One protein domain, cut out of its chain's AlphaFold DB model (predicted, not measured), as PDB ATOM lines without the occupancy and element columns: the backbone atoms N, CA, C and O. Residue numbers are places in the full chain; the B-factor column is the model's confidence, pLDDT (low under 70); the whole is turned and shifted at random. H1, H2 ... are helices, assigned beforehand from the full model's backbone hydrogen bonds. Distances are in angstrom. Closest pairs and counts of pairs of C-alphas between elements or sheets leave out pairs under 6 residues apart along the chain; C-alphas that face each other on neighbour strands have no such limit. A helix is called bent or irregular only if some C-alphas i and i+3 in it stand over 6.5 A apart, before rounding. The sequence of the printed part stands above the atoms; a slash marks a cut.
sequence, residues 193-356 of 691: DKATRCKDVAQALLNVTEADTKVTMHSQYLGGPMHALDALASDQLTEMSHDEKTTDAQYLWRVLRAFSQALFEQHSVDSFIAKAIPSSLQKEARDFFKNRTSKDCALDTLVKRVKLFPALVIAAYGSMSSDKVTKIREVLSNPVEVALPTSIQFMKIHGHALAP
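This is residues 193 to 356 of the 691 residues of the protein "Hypothetical protein" of Ostreococcus sp. 'lucimarinus' (UniProt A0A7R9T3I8). Four helices, H1 to H4, run back and forth side by side, and H6 and H8 extend them into an up-and-down bundle of six, each helix running against the one before it in the bundle. H5 sits across one end of this body, H9 packs on H4 and H8, and the small H7 and H10 pack on the first part of H4; beyond them H11 touches no helix, and residues 350 to 356 trail away as a tail. The printed part has 164 residues with eleven named helices, H1 to H11 in order along the chain, and no named strand; its class is all helix. The whole is compact, with a radius of gyration of the C-alphas of 15.1 A, and the C-alphas span 48 by 40 by 26 A.

H1, residues 193 to 206, begins at C-alpha 193 at (-21.503, -0.086, 8.833) and is 20.2 A long from first to last C-alpha. H2, residues 214 to 229, is 18.4 A long; it is irregular, with C-alphas 220 and 223 7.5 A apart, and has a kink of 64 degrees near residue 222. H3 holds residues 231 to 242 and is 17.0 A long. H4, residues 248 to 262, runs 21.4 A from C-alpha 248 at (-30.712, 21.921, -6.877). H5 is residues 269 to 276, and H6, residues 279 to 293, is 21.0 A long. H7, residues 302 to 306, is followed by H8, residues 309 to 318, 13.9 A long, and H9, residues 322 to 333, 16.2 A long. H10 is residues 336 to 339, and H11, residues 342 to 349, ends at C-alpha 349 at (-46.072, 6.573, -10.379).

H1 and H2 are a hairpin; they touch, closest at the C-alphas of Val 201 and Pro 225, 5.3 A, at a shallow tilt of 16 degrees, opposite ways. H2 and H3 form the next hairpin, with the C-alphas of His 227 and Ser 234 closest at 4.9 A. H3 and H4 form a third, at a shallow tilt of 1 degrees, opposite ways, with the C-alphas of Ala 233 and Ala 258 closest at 6.4 A. H1 and H3 are apart. H4 is the hub, touching seven helices; with residues 248 to 253 alone it touches H7, closest at the C-alphas of Ala 249 and Val 303, 4.9 A. H4 only just touches H10, with 3 pairs of C-alphas within 8 A, the closest those of Gln 250 and Val 336 at 6.3 A. H5 touches H1 at a steep tilt of 64 degrees, with the C-alphas of Ala 195 and Ala 276 closest at 4.1 A. H6 touches H8, closest at the C-alphas of Ala 285 and Ala 311, 4.4 A; they run opposite ways at a tilt of 37 degrees, only just steep. H8 and H9 are a hairpin, with the C-alphas of Ala 316 and Lys 324 closest at 5.8 A. H9 touches H4 with residues 329 to 333 alone, closest at the C-alphas of Arg 257 and Leu 332, 5.8 A. H11 is close to H7 but not clearly touching, with the C-alphas of Arg 305 and Ser 343 closest at 7.8 A. Every O i to N i+4 pair is within hydrogen-bond range in H1, H4, H5, H6, H7, H8, H9 and H11, against 7 of 12 in H2 and 7 of 8 in H3; H10 is too short for such a pair.

The two C-alphas farthest apart are those of Asp 193 and Pro 356, 48.9 A. The printed part has no cut. No link is long; those from H1 to H2, H4 to H5 and H6 to H7 are short, and the others are tight. The mean pLDDT of the printed part is 77.6; residues 266 to 268, 294 to 303 and 335 to 356 are under 70, and H11 has a mean of 49.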
ATOM      1  N   ASP A 193     -22.085  -1.389   9.171       78.88
ATOM      2  CA  ASP A 193     -21.503  -0.086   8.833       78.88
ATOM      3  C   ASP A 193     -22.212   0.558   7.634       78.88
ATOM      4  O   ASP A 193     -22.607   1.724   7.705       78.88
ATOM      5  N   LYS A 194     -22.413  -0.182   6.531       82.88
ATOM      6  CA  LYS A 194     -23.123   0.344   5.351       82.88
ATOM      7  C   LYS A 194     -24.594   0.652   5.662       82.88
ATOM      8  O   LYS A 194     -25.109   1.648   5.167       82.88
ATOM      9  N   ALA A 195     -25.253  -0.133   6.516       85.25
ATOM     10  CA  ALA A 195     -26.620   0.123   6.969       85.25
ATOM     11  C   ALA A 195     -26.705   1.389   7.833       85.25
ATOM     12  O   ALA A 195     -27.610   2.196   7.631       85.25
ATOM     13  N   THR A 196     -25.735   1.607   8.725       87.75
ATOM     14  CA  THR A 196     -25.624   2.840   9.521       87.75
ATOM     15  C   THR A 196     -25.436   4.056   8.608       87.75
ATOM     16  O   THR A 196     -26.229   4.988   8.665       87.75
ATOM     17  N   ARG A 197     -24.496   3.997   7.654       88.88
ATOM     18  CA  ARG A 197     -24.267   5.072   6.666       88.88
ATOM     19  C   ARG A 197     -25.502   5.343   5.792       88.88
ATOM     20  O   ARG A 197     -25.824   6.497   5.524       88.88
ATOM     21  N   CYS A 198     -26.232   4.300   5.380       89.94
ATOM     22  CA  CYS A 198     -27.517   4.440   4.687       89.94
ATOM     23  C   CYS A 198     -28.571   5.144   5.556       89.94
ATOM     24  O   CYS A 198     -29.248   6.043   5.063       89.94
ATOM     25  N   LYS A 199     -28.701   4.767   6.833       90.88
ATOM     26  CA  LYS A 199     -29.614   5.409   7.790       90.88
ATOM     27  C   LYS A 199     -29.270   6.892   7.981       90.88
ATOM     28  O   LYS A 199     -30.172   7.726   7.961       90.88
ATOM     29  N   ASP A 200     -27.989   7.225   8.110       91.44
ATOM     30  CA  ASP A 200     -27.526   8.602   8.311       91.44
ATOM     31  C   ASP A 200     -27.815   9.477   7.074       91.44
ATOM     32  O   ASP A 200     -28.361  10.574   7.203       91.44
ATOM     33  N   VAL A 201     -27.558   8.960   5.863       93.12
ATOM     34  CA  VAL A 201     -27.961   9.606   4.596       93.12
ATOM     35  C   VAL A 201     -29.486   9.749   4.496       93.12
ATOM     36  O   VAL A 201     -29.974  10.789   4.060       93.12
ATOM     37  N   ALA A 202     -30.254   8.743   4.919       91.19
ATOM     38  CA  ALA A 202     -31.713   8.780   4.882       91.19
ATOM     39  C   ALA A 202     -32.307   9.833   5.837       91.19
ATOM     40  O   ALA A 202     -33.213  10.563   5.439       91.19
ATOM     41  N   GLN A 203     -31.769   9.975   7.055       91.94
ATOM     42  CA  GLN A 203     -32.177  11.031   7.987       91.94
ATOM     43  C   GLN A 203     -31.781  12.419   7.459       91.94
ATOM     44  O   GLN A 203     -32.600  13.337   7.448       91.94
ATOM     45  N   ALA A 204     -30.553  12.569   6.948       92.38
ATOM     46  CA  ALA A 204     -30.087  13.819   6.351       92.38
ATOM     47  C   ALA A 204     -30.951  14.258   5.154       92.38
ATOM     48  O   ALA A 204     -31.206  15.447   4.986       92.38
ATOM     49  N   LEU A 205     -31.453  13.306   4.359       90.75
ATOM     50  CA  LEU A 205     -32.380  13.565   3.257       90.75
ATOM     51  C   LEU A 205     -33.786  14.007   3.709       90.75
ATOM     52  O   LEU A 205     -34.404  14.803   3.004       90.75
ATOM     53  N   LEU A 206     -34.300  13.513   4.843       88.31
ATOM     54  CA  LEU A 206     -35.583  13.974   5.404       88.31
ATOM     55  C   LEU A 206     -35.480  15.385   6.006       88.31
ATOM     56  O   LEU A 206     -36.446  16.145   5.951       88.31
ATOM     57  N   ASN A 207     -34.301  15.758   6.507       88.19
ATOM     58  CA  ASN A 207     -34.037  17.076   7.089       88.19
ATOM     59  C   ASN A 207     -33.952  18.221   6.053       88.19
ATOM     60  O   ASN A 207     -33.949  19.385   6.448       88.19
ATOM     61  N   VAL A 208     -33.892  17.929   4.745       86.12
ATOM     62  CA  VAL A 208     -33.766  18.948   3.683       86.12
ATOM     63  C   VAL A 208     -35.021  19.826   3.602       86.12
ATOM     64  O   VAL A 208     -36.115  19.374   3.240       86.12
ATOM     65  N   THR A 209     -34.862  21.123   3.870       81.06
ATOM     66  CA  THR A 209     -35.960  22.097   3.847       81.06
ATOM     67  C   THR A 209     -36.242  22.606   2.430       81.06
ATOM     68  O   THR A 209     -35.517  22.321   1.476       81.06
ATOM     69  N   GLU A 210     -37.310  23.388   2.242       72.44
ATOM     70  CA  GLU A 210     -37.567  24.038   0.947       72.44
ATOM     71  C   GLU A 210     -36.559  25.150   0.620       72.44
ATOM     72  O   GLU A 210     -36.203  25.273  -0.551       72.44
ATOM     73  N   ALA A 211     -36.036  25.857   1.629       77.88
ATOM     74  CA  ALA A 211     -35.053  26.935   1.474       77.88
ATOM     75  C   ALA A 211     -33.641  26.445   1.094       77.88
ATOM     76  O   ALA A 211     -32.819  27.235   0.635       77.88
ATOM     77  N   ASP A 212     -33.357  25.151   1.268       83.31
ATOM     78  CA  ASP A 212     -32.030  24.595   1.013       83.31
ATOM     79  C   ASP A 212     -31.639  24.558  -0.469       83.31
ATOM     80  O   ASP A 212     -32.340  23.977  -1.306       83.31
ATOM     81  N   THR A 213     -30.458  25.109  -0.749       85.06
ATOM     82  CA  THR A 213     -29.771  25.087  -2.051       85.06
ATOM     83  C   THR A 213     -28.775  23.930  -2.097       85.06
ATOM     84  O   THR A 213     -28.413  23.378  -1.060       85.06
ATOM     85  N   LYS A 214     -28.240  23.575  -3.270       86.25
ATOM     86  CA  LYS A 214     -27.178  22.560  -3.403       86.25
ATOM     87  C   LYS A 214     -25.959  22.817  -2.509       86.25
ATOM     88  O   LYS A 214     -25.352  21.860  -2.041       86.25
ATOM     89  N   VAL A 215     -25.635  24.079  -2.214       84.50
ATOM     90  CA  VAL A 215     -24.493  24.441  -1.358       84.50
ATOM     91  C   VAL A 215     -24.799  24.193   0.124       84.50
ATOM     92  O   VAL A 215     -23.961  23.606   0.813       84.50
ATOM     93  N   THR A 216     -25.991  24.551   0.624       87.62
ATOM     94  CA  THR A 216     -26.386  24.227   2.015       87.62
ATOM     95  C   THR A 216     -26.635  22.728   2.171       87.62
ATOM     96  O   THR A 216     -26.076  22.107   3.073       87.62
ATOM     97  N   MET A 217     -27.328  22.102   1.211       88.56
ATOM     98  CA  MET A 217     -27.501  20.647   1.130       88.56
ATOM     99  C   MET A 217     -26.165  19.896   1.186       88.56
ATOM    100  O   MET A 217     -26.061  18.912   1.914       88.56
ATOM    101  N   HIS A 218     -25.138  20.337   0.454       90.25
ATOM    102  CA  HIS A 218     -23.818  19.703   0.480       90.25
ATOM    103  C   HIS A 218     -23.085  19.931   1.809       90.25
ATOM    104  O   HIS A 218     -22.653  18.967   2.438       90.25
ATOM    105  N   SER A 219     -22.974  21.185   2.253       87.56
ATOM    106  CA  SER A 219     -22.135  21.564   3.402       87.56
ATOM    107  C   SER A 219     -22.719  21.222   4.777       87.56
ATOM    108  O   SER A 219     -21.951  20.940   5.693       87.56
ATOM    109  N   GLN A 220     -24.047  21.235   4.938       87.62
ATOM    110  CA  GLN A 220     -24.705  21.065   6.241       87.62
ATOM    111  C   GLN A 220     -25.270  19.656   6.461       87.62
ATOM    112  O   GLN A 220     -25.301  19.193   7.599       87.62
ATOM    113  N   TYR A 221     -25.708  18.974   5.396       88.88
ATOM    114  CA  TYR A 221     -26.518  17.755   5.523       88.88
ATOM    115  C   TYR A 221     -25.939  16.531   4.804       88.88
ATOM    116  O   TYR A 221     -25.844  15.466   5.404       88.88
ATOM    117  N   LEU A 222     -25.573  16.642   3.523       90.62
ATOM    118  CA  LEU A 222     -25.408  15.471   2.649       90.62
ATOM    119  C   LEU A 222     -23.959  15.144   2.270       90.62
ATOM    120  O   LEU A 222     -23.686  13.982   1.985       90.62
ATOM    121  N   GLY A 223     -23.029  16.105   2.277       87.06
ATOM    122  CA  GLY A 223     -21.638  15.872   1.864       87.06
ATOM    123  C   GLY A 223     -20.918  14.851   2.750       87.06
ATOM    124  O   GLY A 223     -20.423  13.843   2.255       87.06
ATOM    125  N   GLY A 224     -20.934  15.053   4.072       88.56
ATOM    126  CA  GLY A 224     -20.323  14.128   5.036       88.56
ATOM    127  C   GLY A 224     -20.920  12.710   4.992       88.56
ATOM    128  O   GLY A 224     -20.176  11.756   4.745       88.56
ATOM    129  N   PRO A 225     -22.246  12.542   5.172       91.81
ATOM    130  CA  PRO A 225     -22.889  11.230   5.102       91.81
ATOM    131  C   PRO A 225     -22.729  10.535   3.743       91.81
ATOM    132  O   PRO A 225     -22.523   9.322   3.707       91.81
ATOM    133  N   MET A 226     -22.757  11.274   2.625       90.44
ATOM    134  CA  MET A 226     -22.526  10.667   1.312       90.44
ATOM    135  C   MET A 226     -21.062  10.266   1.112       90.44
ATOM    136  O   MET A 226     -20.833   9.177   0.607       90.44
ATOM    137  N   HIS A 227     -20.074  11.045   1.568       89.75
ATOM    138  CA  HIS A 227     -18.665  10.627   1.513       89.75
ATOM    139  C   HIS A 227     -18.417   9.329   2.296       89.75
ATOM    140  O   HIS A 227     -17.648   8.474   1.858       89.75
ATOM    141  N   ALA A 228     -19.112   9.143   3.422       86.69
ATOM    142  CA  ALA A 228     -19.060   7.897   4.177       86.69
ATOM    143  C   ALA A 228     -19.716   6.712   3.435       86.69
ATOM    144  O   ALA A 228     -19.249   5.581   3.592       86.69
ATOM    145  N   LEU A 229     -20.780   6.941   2.656       87.69
ATOM    146  CA  LEU A 229     -21.543   5.898   1.955       87.69
ATOM    147  C   LEU A 229     -20.975   5.532   0.569       87.69
ATOM    148  O   LEU A 229     -20.787   4.351   0.282       87.69
ATOM    149  N   ASP A 230     -20.719   6.534  -0.272       86.19
ATOM    150  CA  ASP A 230     -20.159   6.452  -1.625       86.19
ATOM    151  C   ASP A 230     -19.296   7.702  -1.887       86.19
ATOM    152  O   ASP A 230     -19.784   8.770  -2.278       86.19
ATOM    153  N   ALA A 231     -17.983   7.562  -1.692       85.81
ATOM    154  CA  ALA A 231     -17.023   8.639  -1.922       85.81
ATOM    155  C   ALA A 231     -17.032   9.150  -3.378       85.81
ATOM    156  O   ALA A 231     -16.897  10.351  -3.592       85.81
ATOM    157  N   LEU A 232     -17.278   8.283  -4.373       85.12
ATOM    158  CA  LEU A 232     -17.319   8.675  -5.788       85.12
ATOM    159  C   LEU A 232     -18.581   9.482  -6.121       85.12
ATOM    160  O   LEU A 232     -18.535  10.379  -6.964       85.12
ATOM    161  N   ALA A 233     -19.710   9.206  -5.457       87.25
ATOM    162  CA  ALA A 233     -20.854  10.113  -5.480       87.25
ATOM    163  C   ALA A 233     -20.543  11.427  -4.768       87.25
ATOM    164  O   ALA A 233     -20.911  12.479  -5.285       87.25
ATOM    165  N   SER A 234     -19.866  11.393  -3.619       89.19
ATOM    166  CA  SER A 234     -19.541  12.614  -2.883       89.19
ATOM    167  C   SER A 234     -18.629  13.552  -3.669       89.19
ATOM    168  O   SER A 234     -18.921  14.741  -3.717       89.19
ATOM    169  N   ASP A 235     -17.588  13.048  -4.332       87.62
ATOM    170  CA  ASP A 235     -16.682  13.863  -5.154       87.62
ATOM    171  C   ASP A 235     -17.436  14.551  -6.307       87.62
ATOM    172  O   ASP A 235     -17.273  15.750  -6.545       87.62
ATOM    173  N   GLN A 236     -18.346  13.820  -6.963       88.06
ATOM    174  CA  GLN A 236     -19.234  14.373  -7.993       88.06
ATOM    175  C   GLN A 236     -20.206  15.413  -7.423       88.06
ATOM    176  O   GLN A 236     -20.482  16.415  -8.074       88.06
ATOM    177  N   LEU A 237     -20.721  15.218  -6.207       90.56
ATOM    178  CA  LEU A 237     -21.579  16.199  -5.538       90.56
ATOM    179  C   LEU A 237     -20.795  17.455  -5.131       90.56
ATOM    180  O   LEU A 237     -21.336  18.555  -5.233       90.56
ATOM    181  N   THR A 238     -19.522  17.323  -4.751       90.25
ATOM    182  CA  THR A 238     -18.623  18.461  -4.520       90.25
ATOM    183  C   THR A 238     -18.482  19.284  -5.801       90.25
ATOM    184  O   THR A 238     -18.734  20.488  -5.768       90.25
ATOM    185  N   GLU A 239     -18.188  18.654  -6.945       90.19
ATOM    186  CA  GLU A 239     -18.132  19.325  -8.256       90.19
ATOM    187  C   GLU A 239     -19.481  19.979  -8.618       90.19
ATOM    188  O   GLU A 239     -19.542  21.181  -8.893       90.19
ATOM    189  N   MET A 240     -20.588  19.233  -8.512       87.44
ATOM    190  CA  MET A 240     -21.936  19.741  -8.790       87.44
ATOM    191  C   MET A 240     -22.358  20.893  -7.871       87.44
ATOM    192  O   MET A 240     -23.170  21.712  -8.294       87.44
ATOM    193  N   SER A 241     -21.861  20.982  -6.635       86.94
ATOM    194  CA  SER A 241     -22.195  22.097  -5.737       86.94
ATOM    195  C   SER A 241     -21.548  23.425  -6.164       86.94
ATOM    196  O   SER A 241     -22.115  24.477  -5.877       86.94
ATOM    197  N   HIS A 242     -20.435  23.375  -6.911       85.19
ATOM    198  CA  HIS A 242     -19.684  24.546  -7.381       85.19
ATOM    199  C   HIS A 242     -19.970  24.937  -8.848       85.19
ATOM    200  O   HIS A 242     -19.784  26.100  -9.198       85.19
ATOM    201  N   ASP A 243     -20.426  24.021  -9.715       86.38
ATOM    202  CA  ASP A 243     -20.827  24.363 -11.095       86.38
ATOM    203  C   ASP A 243     -22.131  25.177 -11.114       86.38
ATOM    204  O   ASP A 243     -23.176  24.703 -10.674       86.38
ATOM    205  N   GLU A 244     -22.114  26.385 -11.678       80.88
ATOM    206  CA  GLU A 244     -23.296  27.249 -11.822       80.88
ATOM    207  C   GLU A 244     -24.429  26.604 -12.645       80.88
ATOM    208  O   GLU A 244     -25.594  26.947 -12.451       80.88
ATOM    209  N   LYS A 245     -24.118  25.662 -13.545       78.44
ATOM    210  CA  LYS A 245     -25.096  25.078 -14.483       78.44
ATOM    211  C   LYS A 245     -25.990  24.007 -13.867       78.44
ATOM    212  O   LYS A 245     -27.041  23.708 -14.433       78.44
ATOM    213  N   THR A 246     -25.580  23.401 -12.754       80.06
ATOM    214  CA  THR A 246     -26.366  22.345 -12.107       80.06
ATOM    215  C   THR A 246     -27.513  22.941 -11.292       80.06
ATOM    216  O   THR A 246     -27.350  23.935 -10.579       80.06
ATOM    217  N   THR A 247     -28.689  22.323 -11.353       80.31
ATOM    218  CA  THR A 247     -29.836  22.729 -10.529       80.31
ATOM    219  C   THR A 247     -29.859  21.988  -9.192       80.31
ATOM    220  O   THR A 247     -29.379  20.858  -9.082       80.31
ATOM    221  N   ASP A 248     -30.495  22.578  -8.177       82.88
ATOM    222  CA  ASP A 248     -30.712  21.921  -6.877       82.88
ATOM    223  C   ASP A 248     -31.477  20.590  -7.016       82.88
ATOM    224  O   ASP A 248     -31.227  19.636  -6.277       82.88
ATOM    225  N   ALA A 249     -32.372  20.503  -8.010       79.94
ATOM    226  CA  ALA A 249     -33.080  19.276  -8.363       79.94
ATOM    227  C   ALA A 249     -32.125  18.197  -8.901       79.94
ATOM    228  O   ALA A 249     -32.188  17.059  -8.442       79.94
ATOM    229  N   GLN A 250     -31.215  18.537  -9.822       80.75
ATOM    230  CA  GLN A 250     -30.201  17.606 -10.342       80.75
ATOM    231  C   GLN A 250     -29.237  17.137  -9.245       80.75
ATOM    232  O   GLN A 250     -28.932  15.947  -9.173       80.75
ATOM    233  N   TYR A 251     -28.788  18.050  -8.373       88.19
ATOM    234  CA  TYR A 251     -27.949  17.719  -7.218       88.19
ATOM    235  C   TYR A 251     -28.637  16.668  -6.336       88.19
ATOM    236  O   TYR A 251     -28.100  15.580  -6.122       88.19
ATOM    237  N   LEU A 252     -29.871  16.937  -5.894       87.56
ATOM    238  CA  LEU A 252     -30.614  16.024  -5.024       87.56
ATOM    239  C   LEU A 252     -30.974  14.702  -5.733       87.56
ATOM    240  O   LEU A 252     -30.959  13.645  -5.103       87.56
ATOM    241  N   TRP A 253     -31.194  14.717  -7.054       87.12
ATOM    242  CA  TRP A 253     -31.372  13.504  -7.867       87.12
ATOM    243  C   TRP A 253     -30.121  12.612  -7.874       87.12
ATOM    244  O   TRP A 253     -30.231  11.390  -7.747       87.12
ATOM    245  N   ARG A 254     -28.915  13.198  -7.954       88.12
ATOM    246  CA  ARG A 254     -27.647  12.448  -7.894       88.12
ATOM    247  C   ARG A 254     -27.425  11.789  -6.528       88.12
ATOM    248  O   ARG A 254     -26.933  10.655  -6.498       88.12
ATOM    249  N   VAL A 255     -27.827  12.457  -5.439       90.31
ATOM    250  CA  VAL A 255     -27.833  11.908  -4.065       90.31
ATOM    251  C   VAL A 255     -28.808  10.730  -3.961       90.31
ATOM    252  O   VAL A 255     -28.416   9.640  -3.546       90.31
ATOM    253  N   LEU A 256     -30.060  10.919  -4.396       89.69
ATOM    254  CA  LEU A 256     -31.104   9.886  -4.389       89.69
ATOM    255  C   LEU A 256     -30.692   8.638  -5.176       89.69
ATOM    256  O   LEU A 256     -30.889   7.515  -4.711       89.69
ATOM    257  N   ARG A 257     -30.063   8.829  -6.342       88.62
ATOM    258  CA  ARG A 257     -29.532   7.735  -7.160       88.62
ATOM    259  C   ARG A 257     -28.433   6.961  -6.428       88.62
ATOM    260  O   ARG A 257     -28.524   5.736  -6.385       88.62
ATOM    261  N   ALA A 258     -27.462   7.645  -5.807       88.69
ATOM    262  CA  ALA A 258     -26.407   7.009  -5.002       88.69
ATOM    263  C   ALA A 258     -26.996   6.159  -3.868       88.69
ATOM    264  O   ALA A 258     -26.693   4.975  -3.746       88.69
ATOM    265  N   PHE A 259     -27.911   6.746  -3.093       91.06
ATOM    266  CA  PHE A 259     -28.591   6.077  -1.987       91.06
ATOM    267  C   PHE A 259     -29.372   4.834  -2.454       91.06
ATOM    268  O   PHE A 259     -29.201   3.749  -1.900       91.06
ATOM    269  N   SER A 260     -30.158   4.947  -3.533       87.88
ATOM    270  CA  SER A 260     -30.921   3.818  -4.094       87.88
ATOM    271  C   SER A 260     -30.044   2.678  -4.633       87.88
ATOM    272  O   SER A 260     -30.448   1.517  -4.593       87.88
ATOM    273  N   GLN A 261     -28.843   3.003  -5.115       86.38
ATOM    274  CA  GLN A 261     -27.856   2.041  -5.594       86.38
ATOM    275  C   GLN A 261     -27.180   1.333  -4.409       86.38
ATOM    276  O   GLN A 261     -27.163   0.103  -4.353       86.38
ATOM    277  N   ALA A 262     -26.730   2.091  -3.404       86.06
ATOM    278  CA  ALA A 262     -26.103   1.560  -2.195       86.06
ATOM    279  C   ALA A 262     -27.014   0.592  -1.408       86.06
ATOM    280  O   ALA A 262     -26.504  -0.356  -0.803       86.06
ATOM    281  N   LEU A 263     -28.339   0.801  -1.468       85.25
ATOM    282  CA  LEU A 263     -29.374  -0.091  -0.923       85.25
ATOM    283  C   LEU A 263     -29.517  -1.441  -1.653       85.25
ATOM    284  O   LEU A 263     -30.090  -2.363  -1.077       85.25
ATOM    285  N   PHE A 264     -29.036  -1.577  -2.896       77.00
ATOM    286  CA  PHE A 264     -29.275  -2.761  -3.738       77.00
ATOM    287  C   PHE A 264     -28.038  -3.631  -4.019       77.00
ATOM    288  O   PHE A 264     -28.181  -4.789  -4.391       77.00
ATOM    289  N   GLU A 265     -26.824  -3.122  -3.813       78.12
ATOM    290  CA  GLU A 265     -25.548  -3.814  -4.104       78.12
ATOM    291  C   GLU A 265     -25.261  -5.083  -3.271       78.12
ATOM    292  O   GLU A 265     -24.146  -5.597  -3.295       78.12
ATOM    293  N   GLN A 266     -26.226  -5.564  -2.490       66.00
ATOM    294  CA  GLN A 266     -26.008  -6.430  -1.337       66.00
ATOM    295  C   GLN A 266     -26.836  -7.717  -1.435       66.00
ATOM    296  O   GLN A 266     -28.059  -7.676  -1.505       66.00
ATOM    297  N   HIS A 267     -26.169  -8.876  -1.387       55.62
ATOM    298  CA  HIS A 267     -26.775 -10.200  -1.620       55.62
ATOM    299  C   HIS A 267     -27.872 -10.632  -0.620       55.62
ATOM    300  O   HIS A 267     -28.562 -11.613  -0.875       55.62
ATOM    301  N   SER A 268     -28.050  -9.925   0.499       60.34
ATOM    302  CA  SER A 268     -29.064 -10.184   1.536       60.34
ATOM    303  C   SER A 268     -29.984  -8.970   1.744       60.34
ATOM    304  O   SER A 268     -30.177  -8.489   2.865       60.34
ATOM    305  N   VAL A 269     -30.525  -8.468   0.625       71.56
ATOM    306  CA  VAL A 269     -31.321  -7.232   0.493       71.56
ATOM    307  C   VAL A 269     -32.286  -7.004   1.662       71.56
ATOM    308  O   VAL A 269     -32.222  -5.950   2.287       71.56
ATOM    309  N   ASP A 270     -33.122  -7.981   2.014       74.25
ATOM    310  CA  ASP A 270     -34.199  -7.793   3.000       74.25
ATOM    311  C   ASP A 270     -33.665  -7.525   4.418       74.25
ATOM    312  O   ASP A 270     -34.107  -6.601   5.102       74.25
ATOM    313  N   SER A 271     -32.654  -8.287   4.853       75.06
ATOM    314  CA  SER A 271     -32.016  -8.086   6.163       75.06
ATOM    315  C   SER A 271     -31.219  -6.779   6.200       75.06
ATOM    316  O   SER A 271     -31.220  -6.077   7.214       75.06
ATOM    317  N   PHE A 272     -30.581  -6.413   5.084       82.44
ATOM    318  CA  PHE A 272     -29.869  -5.145   4.959       82.44
ATOM    319  C   PHE A 272     -30.822  -3.942   5.020       82.44
ATOM    320  O   PHE A 272     -30.586  -3.019   5.798       82.44
ATOM    321  N   ILE A 273     -31.927  -3.966   4.268       83.12
ATOM    322  CA  ILE A 273     -32.952  -2.913   4.279       83.12
ATOM    323  C   ILE A 273     -33.591  -2.787   5.665       83.12
ATOM    324  O   ILE A 273     -33.733  -1.669   6.153       83.12
ATOM    325  N   ALA A 274     -33.927  -3.897   6.330       81.81
ATOM    326  CA  ALA A 274     -34.525  -3.861   7.668       81.81
ATOM    327  C   ALA A 274     -33.612  -3.192   8.718       81.81
ATOM    328  O   ALA A 274     -34.105  -2.512   9.618       81.81
ATOM    329  N   LYS A 275     -32.284  -3.336   8.581       83.38
ATOM    330  CA  LYS A 275     -31.287  -2.630   9.407       83.38
ATOM    331  C   LYS A 275     -31.094  -1.168   8.988       83.38
ATOM    332  O   LYS A 275     -31.010  -0.292   9.844       83.38
ATOM    333  N   ALA A 276     -31.009  -0.905   7.684       85.56
ATOM    334  CA  ALA A 276     -30.722   0.416   7.122       85.56
ATOM    335  C   ALA A 276     -31.916   1.386   7.187       85.56
ATOM    336  O   ALA A 276     -31.721   2.600   7.205       85.56
ATOM    337  N   ILE A 277     -33.146   0.865   7.213       88.94
ATOM    338  CA  ILE A 277     -34.389   1.643   7.173       88.94
ATOM    339  C   ILE A 277     -35.334   1.207   8.316       88.94
ATOM    340  O   ILE A 277     -36.308   0.481   8.079       88.94
ATOM    341  N   PRO A 278     -35.080   1.657   9.564       86.94
ATOM    342  CA  PRO A 278     -35.900   1.313  10.727       86.94
ATOM    343  C   PRO A 278     -37.368   1.731  10.582       86.94
ATOM    344  O   PRO A 278     -37.685   2.742   9.956       86.94
ATOM    345  N   SER A 279     -38.279   1.004  11.233       85.31
ATOM    346  CA  SER A 279     -39.729   1.261  11.182       85.31
ATOM    347  C   SER A 279     -40.134   2.670  11.649       85.31
ATOM    348  O   SER A 279     -41.093   3.237  11.123       85.31
ATOM    349  N   SER A 280     -39.380   3.273  12.575       87.88
ATOM    350  CA  SER A 280     -39.533   4.677  12.979       87.88
ATOM    351  C   SER A 280     -39.290   5.642  11.813       87.88
ATOM    352  O   SER A 280     -40.142   6.482  11.533       87.88
ATOM    353  N   LEU A 281     -38.189   5.462  11.081       88.06
ATOM    354  CA  LEU A 281     -37.819   6.262   9.910       88.06
ATOM    355  C   LEU A 281     -38.808   6.059   8.747       88.06
ATOM    356  O   LEU A 281     -39.158   7.004   8.044       88.06
ATOM    357  N   GLN A 282     -39.334   4.839   8.578       87.50
ATOM    358  CA  GLN A 282     -40.408   4.561   7.615       87.50
ATOM    359  C   GLN A 282     -41.716   5.289   7.961       87.50
ATOM    360  O   GLN A 282     -42.453   5.686   7.055       87.50
ATOM    361  N   LYS A 283     -42.028   5.450   9.255       87.81
ATOM    362  CA  LYS A 283     -43.179   6.238   9.714       87.81
ATOM    363  C   LYS A 283     -42.931   7.732   9.498       87.81
ATOM    364  O   LYS A 283     -43.775   8.389   8.899       87.81
ATOM    365  N   GLU A 284     -41.771   8.238   9.915       88.81
ATOM    366  CA  GLU A 284     -41.359   9.634   9.735       88.81
ATOM    367  C   GLU A 284     -41.450  10.059   8.261       88.81
ATOM    368  O   GLU A 284     -42.155  11.012   7.936       88.81
ATOM    369  N   ALA A 285     -40.858   9.279   7.351       85.94
ATOM    370  CA  ALA A 285     -40.964   9.481   5.909       85.94
ATOM    371  C   ALA A 285     -42.420   9.488   5.406       85.94
ATOM    372  O   ALA A 285     -42.815  10.354   4.623       85.94
ATOM    373  N   ARG A 286     -43.246   8.538   5.864       84.25
ATOM    374  CA  ARG A 286     -44.656   8.416   5.461       84.25
ATOM    375  C   ARG A 286     -45.489   9.615   5.909       84.25
ATOM    376  O   ARG A 286     -46.324  10.091   5.142       84.25
ATOM    377  N   ASP A 287     -45.266  10.100   7.123       85.44
ATOM    378  CA  ASP A 287     -46.012  11.222   7.684       85.44
ATOM    379  C   ASP A 287     -45.488  12.569   7.139       85.44
ATOM    380  O   ASP A 287     -46.293  13.432   6.794       85.44
ATOM    381  N   PHE A 288     -44.177  12.711   6.892       83.25
ATOM    382  CA  PHE A 288     -43.588  13.818   6.118       83.25
ATOM    383  C   PHE A 288     -44.192  13.917   4.711       83.25
ATOM    384  O   PHE A 288     -44.608  14.999   4.293       83.25
ATOM    385  N   PHE A 289     -44.289  12.790   3.992       81.44
ATOM    386  CA  PHE A 289     -44.887  12.744   2.657       81.44
ATOM    387  C   PHE A 289     -46.346  13.210   2.689       81.44
ATOM    388  O   PHE A 289     -46.676  14.170   1.993       81.44
ATOM    389  N   LYS A 290     -47.188  12.619   3.554       80.12
ATOM    390  CA  LYS A 290     -48.592  13.038   3.739       80.12
ATOM    391  C   LYS A 290     -48.706  14.543   3.995       80.12
ATOM    392  O   LYS A 290     -49.391  15.229   3.240       80.12
ATOM    393  N   ASN A 291     -47.984  15.049   5.000       81.69
ATOM    394  CA  ASN A 291     -48.046  16.439   5.471       81.69
ATOM    395  C   ASN A 291     -47.511  17.467   4.457       81.69
ATOM    396  O   ASN A 291     -47.801  18.661   4.572       81.69
ATOM    397  N   ARG A 292     -46.715  17.024   3.475       73.44
ATOM    398  CA  ARG A 292     -46.356  17.809   2.287       73.44
ATOM    399  C   ARG A 292     -47.433  17.707   1.206       73.44
ATOM    400  O   ARG A 292     -47.845  18.740   0.699       73.44
ATOM    401  N   THR A 293     -47.912  16.507   0.871       70.69
ATOM    402  CA  THR A 293     -48.930  16.314  -0.185       70.69
ATOM    403  C   THR A 293     -50.288  16.939   0.128       70.69
ATOM    404  O   THR A 293     -51.008  17.282  -0.799       70.69
ATOM    405  N   SER A 294     -50.623  17.146   1.405       69.44
ATOM    406  CA  SER A 294     -51.840  17.842   1.843       69.44
ATOM    407  C   SER A 294     -51.732  19.375   1.808       69.44
ATOM    408  O   SER A 294     -52.527  20.054   2.452       69.44
ATOM    409  N   LYS A 295     -50.711  19.931   1.141       68.19
ATOM    410  CA  LYS A 295     -50.539  21.372   0.915       68.19
ATOM    411  C   LYS A 295     -50.544  21.626  -0.589       68.19
ATOM    412  O   LYS A 295     -49.644  21.157  -1.288       68.19
ATOM    413  N   ASP A 296     -51.505  22.414  -1.068       48.53
ATOM    414  CA  ASP A 296     -51.879  22.558  -2.491       48.53
ATOM    415  C   ASP A 296     -50.815  23.161  -3.433       48.53
ATOM    416  O   ASP A 296     -51.094  23.416  -4.599       48.53
ATOM    417  N   CYS A 297     -49.584  23.372  -2.961       59.19
ATOM    418  CA  CYS A 297     -48.456  23.889  -3.742       59.19
ATOM    419  C   CYS A 297     -47.213  22.969  -3.726       59.19
ATOM    420  O   CYS A 297     -46.130  23.343  -4.188       59.19
ATOM    421  N   ALA A 298     -47.308  21.765  -3.146       59.12
ATOM    422  CA  ALA A 298     -46.165  20.858  -2.972       59.12
ATOM    423  C   ALA A 298     -45.686  20.173  -4.270       59.12
ATOM    424  O   ALA A 298     -44.605  19.585  -4.289       59.12
ATOM    425  N   LEU A 299     -46.462  20.251  -5.357       63.91
ATOM    426  CA  LEU A 299     -46.158  19.602  -6.639       63.91
ATOM    427  C   LEU A 299     -45.895  20.592  -7.788       63.91
ATOM    428  O   LEU A 299     -45.720  20.153  -8.927       63.91
ATOM    429  N   ASP A 300     -45.828  21.896  -7.529       63.53
ATOM    430  CA  ASP A 300     -45.752  22.916  -8.588       63.53
ATOM    431  C   ASP A 300     -44.393  22.903  -9.294       63.53
ATOM    432  O   ASP A 300     -44.310  22.811 -10.521       63.53
ATOM    433  N   THR A 301     -43.309  22.937  -8.512       66.56
ATOM    434  CA  THR A 301     -41.937  23.039  -9.021       66.56
ATOM    435  C   THR A 301     -41.217  21.692  -9.000       66.56
ATOM    436  O   THR A 301     -41.465  20.836  -8.147       66.56
ATOM    437  N   LEU A 302     -40.267  21.512  -9.924       66.69
ATOM    438  CA  LEU A 302     -39.435  20.307  -9.988       66.69
ATOM    439  C   LEU A 302     -38.642  20.090  -8.688       66.69
ATOM    440  O   LEU A 302     -38.553  18.964  -8.209       66.69
ATOM    441  N   VAL A 303     -38.136  21.166  -8.073       69.38
ATOM    442  CA  VAL A 303     -37.403  21.103  -6.797       69.38
ATOM    443  C   VAL A 303     -38.295  20.570  -5.672       69.38
ATOM    444  O   VAL A 303     -37.865  19.669  -4.953       69.38
ATOM    445  N   LYS A 304     -39.544  21.049  -5.541       72.69
ATOM    446  CA  LYS A 304     -40.478  20.521  -4.530       72.69
ATOM    447  C   LYS A 304     -40.783  19.037  -4.768       72.69
ATOM    448  O   LYS A 304     -40.652  18.250  -3.836       72.69
ATOM    449  N   ARG A 305     -41.071  18.633  -6.017       73.31
ATOM    450  CA  ARG A 305     -41.282  17.218  -6.401       73.31
ATOM    451  C   ARG A 305     -40.096  16.325  -6.017       73.31
ATOM    452  O   ARG A 305     -40.289  15.280  -5.402       73.31
ATOM    453  N   VAL A 306     -38.866  16.742  -6.331       75.88
ATOM    454  CA  VAL A 306     -37.650  15.982  -5.985       75.88
ATOM    455  C   VAL A 306     -37.419  15.943  -4.469       75.88
ATOM    456  O   VAL A 306     -37.034  14.898  -3.951       75.88
ATOM    457  N   LYS A 307     -37.751  17.007  -3.722       76.81
ATOM    458  CA  LYS A 307     -37.717  17.020  -2.245       76.81
ATOM    459  C   LYS A 307     -38.784  16.115  -1.580       76.81
ATOM    460  O   LYS A 307     -38.741  15.939  -0.366       76.81
ATOM    461  N   LEU A 308     -39.695  15.481  -2.337       78.56
ATOM    462  CA  LEU A 308     -40.577  14.400  -1.843       78.56
ATOM    463  C   LEU A 308     -40.020  12.989  -2.095       78.56
ATOM    464  O   LEU A 308     -40.400  12.047  -1.397       78.56
ATOM    465  N   PHE A 309     -39.115  12.821  -3.065       81.19
ATOM    466  CA  PHE A 309     -38.577  11.507  -3.431       81.19
ATOM    467  C   PHE A 309     -37.840  10.752  -2.308       81.19
ATOM    468  O   PHE A 309     -37.968   9.528  -2.291       81.19
ATOM    469  N   PRO A 310     -37.131  11.379  -1.341       87.50
ATOM    470  CA  PRO A 310     -36.465  10.614  -0.287       87.50
ATOM    471  C   PRO A 310     -37.433   9.784   0.550       87.50
ATOM    472  O   PRO A 310     -37.220   8.589   0.741       87.50
ATOM    473  N   ALA A 311     -38.545  10.393   0.969       85.62
ATOM    474  CA  ALA A 311     -39.585   9.718   1.734       85.62
ATOM    475  C   ALA A 311     -40.198   8.533   0.964       85.62
ATOM    476  O   ALA A 311     -40.495   7.491   1.545       85.62
ATOM    477  N   LEU A 312     -40.332   8.678  -0.356       79.44
ATOM    478  CA  LEU A 312     -40.847   7.647  -1.255       79.44
ATOM    479  C   LEU A 312     -39.865   6.482  -1.437       79.44
ATOM    480  O   LEU A 312     -40.290   5.331  -1.390       79.44
ATOM    481  N   VAL A 313     -38.561   6.754  -1.581       86.25
ATOM    482  CA  VAL A 313     -37.512   5.717  -1.613       86.25
ATOM    483  C   VAL A 313     -37.482   4.958  -0.284       86.25
ATOM    484  O   VAL A 313     -37.570   3.730  -0.284       86.25
ATOM    485  N   ILE A 314     -37.444   5.680   0.841       88.75
ATOM    486  CA  ILE A 314     -37.442   5.124   2.202       88.75
ATOM    487  C   ILE A 314     -38.660   4.212   2.428       88.75
ATOM    488  O   ILE A 314     -38.506   3.061   2.836       88.75
ATOM    489  N   ALA A 315     -39.869   4.685   2.107       83.12
ATOM    490  CA  ALA A 315     -41.098   3.917   2.295       83.12
ATOM    491  C   ALA A 315     -41.239   2.734   1.319       83.12
ATOM    492  O   ALA A 315     -41.791   1.699   1.691       83.12
ATOM    493  N   ALA A 316     -40.753   2.855   0.079       81.56
ATOM    494  CA  ALA A 316     -40.834   1.779  -0.905       81.56
ATOM    495  C   ALA A 316     -39.889   0.622  -0.570       81.56
ATOM    496  O   ALA A 316     -40.363  -0.512  -0.467       81.56
ATOM    497  N   TYR A 317     -38.602   0.915  -0.347       84.62
ATOM    498  CA  TYR A 317     -37.607  -0.086   0.051       84.62
ATOM    499  C   TYR A 317     -37.992  -0.699   1.403       84.62
ATOM    500  O   TYR A 317     -38.087  -1.915   1.499       84.62
ATOM    501  N   GLY A 318     -38.359   0.115   2.402       81.94
ATOM    502  CA  GLY A 318     -38.840  -0.374   3.700       81.94
ATOM    503  C   GLY A 318     -40.098  -1.259   3.641       81.94
ATOM    504  O   GLY A 318     -40.318  -2.052   4.551       81.94
ATOM    505  N   SER A 319     -40.893  -1.174   2.564       76.50
ATOM    506  CA  SER A 319     -42.053  -2.050   2.319       76.50
ATOM    507  C   SER A 319     -41.734  -3.355   1.572       76.50
ATOM    508  O   SER A 319     -42.668  -4.073   1.226       76.50
ATOM    509  N   MET A 320     -40.458  -3.629   1.258       71.56
ATOM    510  CA  MET A 320     -39.957  -4.796   0.497       71.56
ATOM    511  C   MET A 320     -40.656  -5.062  -0.856       71.56
ATOM    512  O   MET A 320     -40.536  -6.132  -1.445       71.56
ATOM    513  N   SER A 321     -41.400  -4.087  -1.381       75.44
ATOM    514  CA  SER A 321     -42.241  -4.271  -2.562       75.44
ATOM    515  C   SER A 321     -41.402  -4.181  -3.838       75.44
ATOM    516  O   SER A 321     -41.070  -3.082  -4.296       75.44
ATOM    517  N   SER A 322     -41.092  -5.346  -4.416       70.44
ATOM    518  CA  SER A 322     -40.349  -5.540  -5.673       70.44
ATOM    519  C   SER A 322     -40.765  -4.563  -6.775       70.44
ATOM    520  O   SER A 322     -39.920  -3.888  -7.363       70.44
ATOM    521  N   ASP A 323     -42.070  -4.423  -7.003       74.12
ATOM    522  CA  ASP A 323     -42.659  -3.530  -7.998       74.12
ATOM    523  C   ASP A 323     -42.303  -2.062  -7.764       74.12
ATOM    524  O   ASP A 323     -41.926  -1.353  -8.697       74.12
ATOM    525  N   LYS A 324     -42.419  -1.589  -6.517       74.31
ATOM    526  CA  LYS A 324     -42.127  -0.192  -6.160       74.31
ATOM    527  C   LYS A 324     -40.630   0.083  -6.256       74.31
ATOM    528  O   LYS A 324     -40.239   1.112  -6.796       74.31
ATOM    529  N   VAL A 325     -39.802  -0.847  -5.777       77.69
ATOM    530  CA  VAL A 325     -38.334  -0.777  -5.862       77.69
ATOM    531  C   VAL A 325     -37.870  -0.736  -7.322       77.69
ATOM    532  O   VAL A 325     -37.027   0.091  -7.674       77.69
ATOM    533  N   THR A 326     -38.464  -1.563  -8.186       77.56
ATOM    534  CA  THR A 326     -38.154  -1.616  -9.623       77.56
ATOM    535  C   THR A 326     -38.560  -0.324 -10.330       77.56
ATOM    536  O   THR A 326     -37.716   0.301 -10.970       77.56
ATOM    537  N   LYS A 327     -39.800   0.151 -10.129       76.25
ATOM    538  CA  LYS A 327     -40.295   1.422 -10.697       76.25
ATOM    539  C   LYS A 327     -39.464   2.625 -10.236       76.25
ATOM    540  O   LYS A 327     -39.127   3.492 -11.035       76.25
ATOM    541  N   ILE A 328     -39.051   2.667  -8.966       78.25
ATOM    542  CA  ILE A 328     -38.162   3.720  -8.451       78.25
ATOM    543  C   ILE A 328     -36.773   3.658  -9.097       78.25
ATOM    544  O   ILE A 328     -36.210   4.705  -9.412       78.25
ATOM    545  N   ARG A 329     -36.220   2.463  -9.336       78.88
ATOM    546  CA  ARG A 329     -34.935   2.313 -10.035       78.88
ATOM    547  C   ARG A 329     -35.021   2.750 -11.493       78.88
ATOM    548  O   ARG A 329     -34.106   3.416 -11.966       78.88
ATOM    549  N   GLU A 330     -36.102   2.412 -12.187       78.75
ATOM    550  CA  GLU A 330     -36.372   2.855 -13.557       78.75
ATOM    551  C   GLU A 330     -36.446   4.390 -13.637       78.75
ATOM    552  O   GLU A 330     -35.750   5.014 -14.440       78.75
ATOM    553  N   VAL A 331     -37.191   5.019 -12.724       75.56
ATOM    554  CA  VAL A 331     -37.302   6.482 -12.630       75.56
ATOM    555  C   VAL A 331     -35.947   7.135 -12.309       75.56
ATOM    556  O   VAL A 331     -35.518   8.019 -13.047       75.56
ATOM    557  N   LEU A 332     -35.219   6.677 -11.283       80.62
ATOM    558  CA  LEU A 332     -33.901   7.229 -10.903       80.62
ATOM    559  C   LEU A 332     -32.779   6.924 -11.921       80.62
ATOM    560  O   LEU A 332     -31.726   7.571 -11.901       80.62
ATOM    561  N   SER A 333     -32.986   5.959 -12.824       79.50
ATOM    562  CA  SER A 333     -32.068   5.683 -13.938       79.50
ATOM    563  C   SER A 333     -32.116   6.772 -15.012       79.50
ATOM    564  O   SER A 333     -31.095   7.027 -15.659       79.50
ATOM    565  N   ASN A 334     -33.253   7.457 -15.150       75.38
ATOM    566  CA  ASN A 334     -33.455   8.563 -16.079       75.38
ATOM    567  C   ASN A 334     -32.964   9.911 -15.498       75.38
ATOM    568  O   ASN A 334     -32.905  10.078 -14.273       75.38
ATOM    569  N   PRO A 335     -32.586  10.889 -16.346       66.56
ATOM    570  CA  PRO A 335     -32.270  12.249 -15.903       66.56
ATOM    571  C   PRO A 335     -33.541  12.964 -15.420       66.56
ATOM    572  O   PRO A 335     -34.636  12.698 -15.918       66.56
ATOM    573  N   VAL A 336     -33.410  13.866 -14.443       68.50
ATOM    574  CA  VAL A 336     -34.544  14.416 -13.673       68.50
ATOM    575  C   VAL A 336     -35.553  15.199 -14.530       68.50
ATOM    576  O   VAL A 336     -36.748  15.198 -14.243       68.50
ATOM    577  N   GLU A 337     -35.085  15.794 -15.628       61.31
ATOM    578  CA  GLU A 337     -35.874  16.533 -16.621       61.31
ATOM    579  C   GLU A 337     -36.819  15.624 -17.420       61.31
ATOM    580  O   GLU A 337     -37.897  16.054 -17.825       61.31
ATOM    581  N   VAL A 338     -36.412  14.371 -17.642       61.72
ATOM    582  CA  VAL A 338     -37.185  13.346 -18.365       61.72
ATOM    583  C   VAL A 338     -37.987  12.487 -17.386       61.72
ATOM    584  O   VAL A 338     -39.083  12.042 -17.708       61.72
ATOM    585  N   ALA A 339     -37.459  12.276 -16.179       58.75
ATOM    586  CA  ALA A 339     -38.036  11.389 -15.178       58.75
ATOM    587  C   ALA A 339     -39.295  11.943 -14.485       58.75
ATOM    588  O   ALA A 339     -40.133  11.146 -14.071       58.75
ATOM    589  N   LEU A 340     -39.449  13.275 -14.343       59.81
ATOM    590  CA  LEU A 340     -40.566  13.892 -13.596       59.81
ATOM    591  C   LEU A 340     -41.374  14.987 -14.354       59.81
ATOM    592  O   LEU A 340     -41.507  16.115 -13.848       59.81
ATOM    593  N   PRO A 341     -41.981  14.705 -15.529       54.16
ATOM    594  CA  PRO A 341     -42.773  15.691 -16.266       54.16
ATOM    595  C   PRO A 341     -44.170  15.871 -15.646       54.16
ATOM    596  O   PRO A 341     -44.975  14.946 -15.620       54.16
ATOM    597  N   THR A 342     -44.517  17.094 -15.232       51.00
ATOM    598  CA  THR A 342     -45.800  17.478 -14.581       51.00
ATOM    599  C   THR A 342     -46.096  16.824 -13.215       51.00
ATOM    600  O   THR A 342     -45.659  15.720 -12.897       51.00
ATOM    601  N   SER A 343     -46.907  17.504 -12.399       49.97
ATOM    602  CA  SER A 343     -47.499  16.958 -11.163       49.97
ATOM    603  C   SER A 343     -48.399  15.740 -11.431       49.97
ATOM    604  O   SER A 343     -48.484  14.823 -10.618       49.97
ATOM    605  N   ILE A 344     -49.021  15.704 -12.610       45.09
ATOM    606  CA  ILE A 344     -49.950  14.667 -13.067       45.09
ATOM    607  C   ILE A 344     -49.262  13.309 -13.274       45.09
ATOM    608  O   ILE A 344     -49.803  12.289 -12.850       45.09
ATOM    609  N   GLN A 345     -48.076  13.258 -13.895       49.16
ATOM    610  CA  GLN A 345     -47.369  11.979 -14.091       49.16
ATOM    611  C   GLN A 345     -46.666  11.513 -12.808       49.16
ATOM    612  O   GLN A 345     -46.659  10.317 -12.527       49.16
ATOM    613  N   PHE A 346     -46.182  12.452 -11.984       50.22
ATOM    614  CA  PHE A 346     -45.661  12.176 -10.638       50.22
ATOM    615  C   PHE A 346     -46.664  11.347  -9.812       50.22
ATOM    616  O   PHE A 346     -46.325  10.288  -9.289       50.22
ATOM    617  N   MET A 347     -47.936  11.761  -9.774       48.31
ATOM    618  CA  MET A 347     -48.986  11.050  -9.029       48.31
ATOM    619  C   MET A 347     -49.333   9.664  -9.604       48.31
ATOM    620  O   MET A 347     -49.671   8.757  -8.838       48.31
ATOM    621  N   LYS A 348     -49.188   9.452 -10.921       50.94
ATOM    622  CA  LYS A 348     -49.413   8.135 -11.553       50.94
ATOM    623  C   LYS A 348     -48.391   7.084 -11.113       50.94
ATOM    624  O   LYS A 348     -48.770   5.934 -10.910       50.94
ATOM    625  N   ILE A 349     -47.129   7.470 -10.896       49.91
ATOM    626  CA  ILE A 349     -46.072   6.573 -10.379       49.91
ATOM    627  C   ILE A 349     -46.443   6.027  -8.984       49.91
ATOM    628  O   ILE A 349     -46.071   4.909  -8.627       49.91
ATOM    629  N   HIS A 350     -47.242   6.775  -8.218       46.91
ATOM    630  CA  HIS A 350     -47.728   6.392  -6.889       46.91
ATOM    631  C   HIS A 350     -49.062   5.630  -6.888       46.91
ATOM    632  O   HIS A 350     -49.574   5.306  -5.819       46.91
ATOM    633  N   GLY A 351     -49.617   5.299  -8.060       41.28
ATOM    634  CA  GLY A 351     -50.859   4.529  -8.175       41.28
ATOM    635  C   GLY A 351     -52.140   5.339  -7.950       41.28
ATOM    636  O   GLY A 351     -53.209   4.747  -7.811       41.28
ATOM    637  N   HIS A 352     -52.067   6.674  -7.941       41.75
ATOM    638  CA  HIS A 352     -53.265   7.514  -7.932       41.75
ATOM    639  C   HIS A 352     -53.855   7.615  -9.344       41.75
ATOM    640  O   HIS A 352     -53.205   8.095 -10.277       41.75
ATOM    641  N   ALA A 353     -55.107   7.181  -9.495       34.59
ATOM    642  CA  ALA A 353     -55.899   7.420 -10.696       34.59
ATOM    643  C   ALA A 353     -56.479   8.845 -10.685       34.59
ATOM    644  O   ALA A 353     -56.839   9.370  -9.633       34.59
ATOM    645  N   LEU A 354     -56.585   9.459 -11.864       35.59
ATOM    646  CA  LEU A 354     -57.192  10.779 -12.048       35.59
ATOM    647  C   LEU A 354     -58.634  10.603 -12.527       35.59
ATOM    648  O   LEU A 354     -58.858   9.946 -13.545       35.59
ATOM    649  N   ALA A 355     -59.591  11.207 -11.825       32.59
ATOM    650  CA  ALA A 355     -60.956  11.340 -12.321       32.59
ATOM    651  C   ALA A 355     -61.010  12.447 -13.400       32.59
ATOM    652  O   ALA A 355     -60.452  13.524 -13.181       32.59
ATOM    653  N   PRO A 356     -61.643  12.217 -14.566       36.00
ATOM    654  CA  PRO A 356     -61.705  13.207 -15.637       36.00
ATOM    655  C   PRO A 356     -62.875  14.187 -15.435       36.00
ATOM    656  O   PRO A 356     -63.925  14.055 -16.059       36.00
TER     657      PRO A 356